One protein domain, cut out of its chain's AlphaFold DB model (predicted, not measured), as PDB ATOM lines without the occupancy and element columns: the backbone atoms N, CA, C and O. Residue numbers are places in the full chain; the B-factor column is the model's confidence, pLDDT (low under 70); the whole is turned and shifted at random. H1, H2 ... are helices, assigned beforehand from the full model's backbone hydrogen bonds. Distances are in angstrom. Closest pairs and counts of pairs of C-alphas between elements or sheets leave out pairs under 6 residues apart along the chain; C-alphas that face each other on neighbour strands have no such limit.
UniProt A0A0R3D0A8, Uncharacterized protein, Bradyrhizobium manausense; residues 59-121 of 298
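AT A GLANCE: This is residues 59 to 121 of the 298 residues of an uncharacterized protein of Bradyrhizobium manausense (UniProt A0A0R3D0A8). Two helices, H4 and the long H5, meet at a corner as a V; on its open side the short H2 runs beside part of H5 and the short H3 packs on both H2 and H4, while the short H1 packs on H4 about perpendicular to it and apart from H5. The 63 printed residues, with five named helices in the order H1 to H5 and no named strand, are all helix in class and compact, with a radius of gyration of the C-alphas of 11.1 A and spans of 34 by 24 by 16 A.

IN THESE COORDINATES: H1, residues 59 to 64, begins at C-alpha 59 (15.288, 13.567, 16.218) and is 8.6 A long. H2 is residues 66 to 74, 12.5 A; H3, 79 to 85, 10.1 A; H4, 90 to 99, 14.2 A. H5, residues 101 to 121, 30.1 A, ends at C-alpha 121 (21.176, 0.933, 46.320).

HOW THE PARTS SIT: H1 touches H4, about perpendicular at 80 degrees, closest at the C-alphas of Gln 59 and Ser 92, 5.1 A. H2 touches H5, with residues 106 to 114 of H5 alone, at a shallow tilt of 22 degrees, the same way; the closest C-alphas, Arg 74 and Arg 114, are 4.8 A apart. H3 touches H2, Ala 82 to Ile 69 being the closest C-alphas at 5.4 A. H4 and H5 touch only at the corner, closest at the C-alphas of Ile 97 and Lys 104, 4.7 A. In H1 to H5 every O i to N i+4 pair is within hydrogen-bond range.

THE WHOLE: The farthest C-alphas, Ala 60 and Ile 121, are 34.4 A apart. The printed part has no cut, its four links are tight, and pLDDT is under 70 in residues 115 to 121.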
ATOM      1  N   GLN A  59      15.983  14.848  16.037       90.19
ATOM      2  CA  GLN A  59      15.288  13.567  16.218       90.19
ATOM      3  C   GLN A  59      16.028  12.380  15.581       90.19
ATOM      4  O   GLN A  59      15.955  11.272  16.108       90.19
ATOM      5  N   ALA A  60      16.737  12.594  14.466       88.44
ATOM      6  CA  ALA A  60      17.448  11.523  13.767       88.44
ATOM      7  C   ALA A  60      18.638  11.014  14.594       88.44
ATOM      8  O   ALA A  60      18.810   9.808  14.748       88.44
ATOM      9  N   LEU A  61      19.394  11.936  15.203       91.38
ATOM     10  CA  LEU A  61      20.464  11.609  16.149       91.38
ATOM     11  C   LEU A  61      19.931  10.832  17.349       91.38
ATOM     12  O   LEU A  61      20.456   9.772  17.677       91.38
ATOM     13  N   VAL A  62      18.856  11.336  17.964       93.06
ATOM     14  CA  VAL A  62      18.224  10.672  19.107       93.06
ATOM     15  C   VAL A  62      17.802   9.251  18.748       93.06
ATOM     16  O   VAL A  62      18.072   8.342  19.520       93.06
ATOM     17  N   ARG A  63      17.159   9.040  17.592       94.19
ATOM     18  CA  ARG A  63      16.747   7.698  17.153       94.19
ATOM     19  C   ARG A  63      17.953   6.781  16.950       94.19
ATOM     20  O   ARG A  63      17.928   5.653  17.426       94.19
ATOM     21  N   ALA A  64      19.014   7.272  16.311       93.06
ATOM     22  CA  ALA A  64      20.230   6.495  16.071       93.06
ATOM     23  C   ALA A  64      21.014   6.165  17.354       93.06
ATOM     24  O   ALA A  64      21.709   5.153  17.408       93.06
ATOM     25  N   LYS A  65      20.923   7.013  18.384       95.19
ATOM     26  CA  LYS A  65      21.616   6.844  19.672       95.19
ATOM     27  C   LYS A  65      20.691   6.401  20.803       95.19
ATOM     28  O   LYS A  65      21.105   6.415  21.958       95.19
ATOM     29  N   PHE A  66      19.457   6.002  20.493       96.44
ATOM     30  CA  PHE A  66      18.420   5.794  21.502       96.44
ATOM     31  C   PHE A  66      18.822   4.745  22.538       96.44
ATOM     32  O   PHE A  66      18.663   4.969  23.732       96.44
ATOM     33  N   ASP A  67      19.419   3.639  22.098       96.44
ATOM     34  CA  ASP A  67      19.839   2.555  22.988       96.44
ATOM     35  C   ASP A  67      20.959   2.987  23.943       96.44
ATOM     36  O   ASP A  67      20.917   2.651  25.125       96.44
ATOM     37  N   ASN A  68      21.896   3.811  23.465       95.88
ATOM     38  CA  ASN A  68      22.963   4.376  24.292       95.88
ATOM     39  C   ASN A  68      22.412   5.383  25.309       95.88
ATOM     40  O   ASN A  68      22.844   5.405  26.457       95.88
ATOM     41  N   ILE A  69      21.423   6.189  24.903       96.19
ATOM     42  CA  ILE A  69      20.715   7.109  25.801       96.19
ATOM     43  C   ILE A  69      19.996   6.317  26.903       96.19
ATOM     44  O   ILE A  69      20.092   6.673  28.073       96.19
ATOM     45  N   LEU A  70      19.310   5.221  26.555       96.00
ATOM     46  CA  LEU A  70      18.652   4.362  27.545       96.00
ATOM     47  C   LEU A  70      19.649   3.688  28.491       96.00
ATOM     48  O   LEU A  70      19.336   3.549  29.670       96.00
ATOM     49  N   ALA A  71      20.819   3.272  27.999       93.56
ATOM     50  CA  ALA A  71      21.883   2.736  28.844       93.56
ATOM     51  C   ALA A  71      22.352   3.780  29.869       93.56
ATOM     52  O   ALA A  71      22.260   3.529  31.064       93.56
ATOM     53  N   ALA A  72      22.685   4.996  29.421       91.06
ATOM     54  CA  ALA A  72      23.084   6.083  30.316       91.06
ATOM     55  C   ALA A  72      22.007   6.424  31.366       91.06
ATOM     56  O   ALA A  72      22.330   6.721  32.514       91.06
ATOM     57  N   ILE A  73      20.721   6.358  30.999       92.31
ATOM     58  CA  ILE A  73      19.611   6.563  31.945       92.31
ATOM     59  C   ILE A  73      19.571   5.461  33.008       92.31
ATOM     60  O   ILE A  73      19.369   5.767  34.183       92.31
ATOM     61  N   ARG A  74      19.764   4.194  32.619       89.56
ATOM     62  CA  ARG A  74      19.851   3.076  33.575       89.56
ATOM     63  C   ARG A  74      21.047   3.231  34.513       89.56
ATOM     64  O   ARG A  74      20.917   2.915  35.687       89.56
ATOM     65  N   ASP A  75      22.143   3.797  34.012       85.88
ATOM     66  CA  ASP A  75      23.358   4.094  34.780       85.88
ATOM     67  C   ASP A  75      23.234   5.362  35.657       85.88
ATOM     68  O   ASP A  75      24.203   5.791  36.280       85.88
ATOM     69  N   GLY A  76      22.047   5.980  35.724       84.19
ATOM     70  CA  GLY A  76      21.737   7.084  36.640       84.19
ATOM     71  C   GLY A  76      21.745   8.483  36.014       84.19
ATOM     72  O   GLY A  76      21.372   9.457  36.679       84.19
ATOM     73  N   ALA A  77      22.078   8.629  34.729       84.75
ATOM     74  CA  ALA A  77      21.976   9.922  34.054       84.75
ATOM     75  C   ALA A  77      20.509  10.366  33.929       84.75
ATOM     76  O   ALA A  77      19.598   9.564  33.700       84.75
ATOM     77  N   THR A  78      20.242  11.665  34.078       88.94
ATOM     78  CA  THR A  78      18.920  12.216  33.740       88.94
ATOM     79  C   THR A  78      18.677  12.087  32.235       88.94
ATOM     80  O   THR A  78      19.624  12.052  31.451       88.94
ATOM     81  N   ALA A  79      17.414  12.036  31.802       89.19
ATOM     82  CA  ALA A  79      17.100  11.927  30.374       89.19
ATOM     83  C   ALA A  79      17.698  13.086  29.553       89.19
ATOM     84  O   ALA A  79      18.198  12.864  28.453       89.19
ATOM     85  N   GLU A  80      17.690  14.307  30.096       89.19
ATOM     86  CA  GLU A  80      18.316  15.470  29.457       89.19
ATOM     87  C   GLU A  80      19.840  15.330  29.398       89.19
ATOM     88  O   GLU A  80      20.400  15.422  28.307       89.19
ATOM     89  N   GLY A  81      20.498  14.991  30.514       88.00
ATOM     90  CA  GLY A  81      21.956  14.823  30.550       88.00
ATOM     91  C   GLY A  81      22.456  13.682  29.659       88.00
ATOM     92  O   GLY A  81      23.458  13.827  28.959       88.00
ATOM     93  N   ALA A  82      21.724  12.565  29.610       93.06
ATOM     94  CA  ALA A  82      22.026  11.451  28.716       93.06
ATOM     95  C   ALA A  82      21.970  11.891  27.247       93.06
ATOM     96  O   ALA A  82      22.888  11.613  26.485       93.06
ATOM     97  N   VAL A  83      20.926  12.618  26.841       93.75
ATOM     98  CA  VAL A  83      20.761  13.088  25.457       93.75
ATOM     99  C   VAL A  83      21.813  14.136  25.081       93.75
ATOM    100  O   VAL A  83      22.359  14.078  23.976       93.75
ATOM    101  N   GLU A  84      22.121  15.063  25.986       90.88
ATOM    102  CA  GLU A  84      23.151  16.089  25.789       90.88
ATOM    103  C   GLU A  84      24.546  15.479  25.621       90.88
ATOM    104  O   GLU A  84      25.298  15.922  24.755       90.88
ATOM    105  N   SER A  85      24.860  14.398  26.347       91.25
ATOM    106  CA  SER A  85      26.145  13.693  26.215       91.25
ATOM    107  C   SER A  85      26.401  13.127  24.807       91.25
ATOM    108  O   SER A  85      27.548  12.942  24.406       91.25
ATOM    109  N   PHE A  86      25.337  12.913  24.023       90.50
ATOM    110  CA  PHE A  86      25.416  12.471  22.629       90.50
ATOM    111  C   PHE A  86      25.213  13.608  21.616       90.50
ATOM    112  O   PHE A  86      25.052  13.328  20.430       90.50
ATOM    113  N   GLY A  87      25.202  14.872  22.055       87.69
ATOM    114  CA  GLY A  87      25.011  16.049  21.198       87.69
ATOM    115  C   GLY A  87      23.554  16.311  20.797       87.69
ATOM    116  O   GLY A  87      23.292  17.060  19.853       87.69
ATOM    117  N   GLY A  88      22.594  15.668  21.467       90.56
ATOM    118  CA  GLY A  88      21.167  15.897  21.267       90.56
ATOM    119  C   GLY A  88      20.608  17.002  22.166       90.56
ATOM    120  O   GLY A  88      21.309  17.591  22.979       90.56
ATOM    121  N   THR A  89      19.301  17.252  22.050       91.50
ATOM    122  CA  THR A  89      18.563  18.136  22.969       91.50
ATOM    123  C   THR A  89      17.388  17.403  23.600       91.50
ATOM    124  O   THR A  89      16.718  16.610  22.924       91.50
ATOM    125  N   GLY A  90      17.074  17.719  24.862       87.12
ATOM    126  CA  GLY A  90      15.914  17.161  25.567       87.12
ATOM    127  C   GLY A  90      14.615  17.317  24.768       87.12
ATOM    128  O   GLY A  90      13.860  16.362  24.597       87.12
ATOM    129  N   THR A  91      14.395  18.478  24.138       92.25
ATOM    130  CA  THR A  91      13.225  18.720  23.274       92.25
ATOM    131  C   THR A  91      13.112  17.720  22.118       92.25
ATOM    132  O   THR A  91      12.015  17.251  21.811       92.25
ATOM    133  N   SER A  92      14.226  17.386  21.459       91.12
ATOM    134  CA  SER A  92      14.232  16.410  20.361       91.12
ATOM    135  C   SER A  92      13.931  15.005  20.873       91.12
ATOM    136  O   SER A  92      13.167  14.277  20.239       91.12
ATOM    137  N   PHE A  93      14.464  14.656  22.044       93.88
ATOM    138  CA  PHE A  93      14.190  13.386  22.709       93.88
ATOM    139  C   PHE A  93      12.715  13.217  23.068       93.88
ATOM    140  O   PHE A  93      12.091  12.235  22.660       93.88
ATOM    141  N   PHE A  94      12.120  14.217  23.721       92.62
ATOM    142  CA  PHE A  94      10.702  14.192  24.076       92.62
ATOM    143  C   PHE A  94       9.790  14.121  22.847       92.62
ATOM    144  O   PHE A  94       8.781  13.416  22.870       92.62
ATOM    145  N   LYS A  95      10.153  14.787  21.742       93.25
ATOM    146  CA  LYS A  95       9.426  14.649  20.470       93.25
ATOM    147  C   LYS A  95       9.491  13.219  19.925       93.25
ATOM    148  O   LYS A  95       8.444  12.693  19.550       93.25
ATOM    149  N   VAL A  96      10.665  12.577  19.935       94.25
ATOM    150  CA  VAL A  96      10.827  11.185  19.474       94.25
ATOM    151  C   VAL A  96       9.941  10.239  20.283       94.25
ATOM    152  O   VAL A  96       9.102   9.561  19.692       94.25
ATOM    153  N   ILE A  97      10.035  10.251  21.616       95.19
ATOM    154  CA  ILE A  97       9.235   9.345  22.457       95.19
ATOM    155  C   ILE A  97       7.735   9.678  22.430       95.19
ATOM    156  O   ILE A  97       6.905   8.791  22.590       95.19
ATOM    157  N   LYS A  98       7.344  10.940  22.199       93.81
ATOM    158  CA  LYS A  98       5.927  11.301  22.025       93.81
ATOM    159  C   LYS A  98       5.370  10.766  20.703       93.81
ATOM    160  O   LYS A  98       4.210  10.368  20.661       93.81
ATOM    161  N   SER A  99       6.186  10.764  19.649       93.75
ATOM    162  CA  SER A  99       5.796  10.303  18.311       93.75
ATOM    163  C   SER A  99       5.792   8.779  18.147       93.75
ATOM    164  O   SER A  99       5.142   8.275  17.239       93.75
ATOM    165  N   ASP A 100       6.497   8.044  19.011       95.56
ATOM    166  CA  ASP A 100       6.755   6.614  18.842       95.56
ATOM    167  C   ASP A 100       6.455   5.836  20.134       95.56
ATOM    168  O   ASP A 100       7.206   5.884  21.114       95.56
ATOM    169  N   LYS A 101       5.329   5.109  20.139       94.31
ATOM    170  CA  LYS A 101       4.852   4.369  21.321       94.31
ATOM    171  C   LYS A 101       5.818   3.264  21.757       94.31
ATOM    172  O   LYS A 101       5.935   3.025  22.958       94.31
ATOM    173  N   ALA A 102       6.510   2.616  20.819       95.56
ATOM    174  CA  ALA A 102       7.451   1.545  21.140       95.56
ATOM    175  C   ALA A 102       8.682   2.110  21.863       95.56
ATOM    176  O   ALA A 102       9.076   1.605  22.914       95.56
ATOM    177  N   LEU A 103       9.235   3.218  21.362       93.94
ATOM    178  CA  LEU A 103      10.350   3.904  22.021       93.94
ATOM    179  C   LEU A 103       9.952   4.471  23.389       93.94
ATOM    180  O   LEU A 103      10.730   4.370  24.339       93.94
ATOM    181  N   LYS A 104       8.725   4.989  23.525       95.94
ATOM    182  CA  LYS A 104       8.185   5.424  24.820       95.94
ATOM    183  C   LYS A 104       8.154   4.292  25.843       95.94
ATOM    184  O   LYS A 104       8.590   4.498  26.971       95.94
ATOM    185  N   ALA A 105       7.662   3.113  25.464       94.75
ATOM    186  CA  ALA A 105       7.609   1.961  26.363       94.75
ATOM    187  C   ALA A 105       9.013   1.544  26.836       94.75
ATOM    188  O   ALA A 105       9.220   1.302  28.022       94.75
ATOM    189  N   ARG A 106      10.000   1.547  25.929       96.44
ATOM    190  CA  ARG A 106      11.405   1.248  26.261       96.44
ATOM    191  C   ARG A 106      12.017   2.282  27.207       96.44
ATOM    192  O   ARG A 106      12.754   1.901  28.112       96.44
ATOM    193  N   PHE A 107      11.701   3.563  27.019       94.31
ATOM    194  CA  PHE A 107      12.111   4.629  27.932       94.31
ATOM    195  C   PHE A 107      11.514   4.444  29.330       94.31
ATOM    196  O   PHE A 107      12.266   4.449  30.297       94.31
ATOM    197  N   VAL A 108      10.203   4.194  29.430       91.62
ATOM    198  CA  VAL A 108       9.526   3.932  30.715       91.62
ATOM    199  C   VAL A 108      10.136   2.721  31.429       91.62
ATOM    200  O   VAL A 108      10.368   2.770  32.633       91.62
ATOM    201  N   ALA A 109      10.451   1.652  30.693       90.50
ATOM    202  CA  ALA A 109      11.125   0.487  31.261       90.50
ATOM    203  C   ALA A 109      12.540   0.822  31.767       90.50
ATOM    204  O   ALA A 109      12.924   0.382  32.844       90.50
ATOM    205  N   ALA A 110      13.312   1.624  31.025       87.94
ATOM    206  CA  ALA A 110      14.647   2.046  31.446       87.94
ATOM    207  C   ALA A 110      14.618   2.931  32.704       87.94
ATOM    208  O   ALA A 110      15.457   2.751  33.583       87.94
ATOM    209  N   THR A 111      13.647   3.843  32.820       86.69
ATOM    210  CA  THR A 111      13.463   4.654  34.033       86.69
ATOM    211  C   THR A 111      12.990   3.814  35.215       86.69
ATOM    212  O   THR A 111      13.482   4.020  36.315       86.69
ATOM    213  N   ALA A 112      12.119   2.825  34.995       83.56
ATOM    214  CA  ALA A 112      11.704   1.900  36.049       83.56
ATOM    215  C   ALA A 112      12.883   1.050  36.557       83.56
ATOM    216  O   ALA A 112      13.073   0.926  37.756       83.56
ATOM    217  N   SER A 113      13.748   0.540  35.668       75.69
ATOM    218  CA  SER A 113      14.958  -0.189  36.083       75.69
ATOM    219  C   SER A 113      15.963   0.690  36.830       75.69
ATOM    220  O   SER A 113      16.659   0.198  37.715       75.69
ATOM    221  N   ARG A 114      16.041   1.981  36.487       73.25
ATOM    222  CA  ARG A 114      16.809   2.958  37.262       73.25
ATOM    223  C   ARG A 114      16.209   3.123  38.653       73.25
ATOM    224  O   ARG A 114      16.958   3.064  39.614       73.25
ATOM    225  N   GLU A 115      14.893   3.287  38.768       62.59
ATOM    226  CA  GLU A 115      14.214   3.360  40.065       62.59
ATOM    227  C   GLU A 115      14.408   2.069  40.864       62.59
ATOM    228  O   GLU A 115      14.686   2.146  42.048       62.59
ATOM    229  N   ASP A 116      14.359   0.888  40.250       61.91
ATOM    230  CA  ASP A 116      14.620  -0.387  40.927       61.91
ATOM    231  C   ASP A 116      16.086  -0.524  41.371       61.91
ATOM    232  O   ASP A 116      16.349  -1.044  42.455       61.91
ATOM    233  N   GLY A 117      17.043  -0.031  40.576       55.03
ATOM    234  CA  GLY A 117      18.472   0.002  40.904       55.03
ATOM    235  C   GLY A 117      18.822   1.042  41.972       55.03
ATOM    236  O   GLY A 117      19.530   0.734  42.928       55.03
ATOM    237  N   GLU A 118      18.261   2.247  41.877       52.03
ATOM    238  CA  GLU A 118      18.328   3.290  42.904       52.03
ATOM    239  C   GLU A 118      17.550   2.890  44.159       52.03
ATOM    240  O   GLU A 118      17.964   3.258  45.245       52.03
ATOM    241  N   ASN A 119      16.493   2.080  44.067       45.50
ATOM    242  CA  ASN A 119      15.812   1.487  45.222       45.50
ATOM    243  C   ASN A 119      16.580   0.275  45.775       45.50
ATOM    244  O   ASN A 119      16.450  -0.036  46.956       45.50
ATOM    245  N   ALA A 120      17.398  -0.409  44.970       42.62
ATOM    246  CA  ALA A 120      18.283  -1.484  45.424       42.62
ATOM    247  C   ALA A 120      19.547  -0.941  46.112       42.62
ATOM    248  O   ALA A 120      19.990  -1.525  47.098       42.62
ATOM    249  N   ILE A 121      20.083   0.196  45.658       43.03
ATOM    250  CA  ILE A 121      21.176   0.933  46.320       43.03
ATOM    251  C   ILE A 121      20.614   1.811  47.458       43.03
ATOM    252  O   ILE A 121      21.187   1.891  48.540       43.03
TER     253      ILE A 121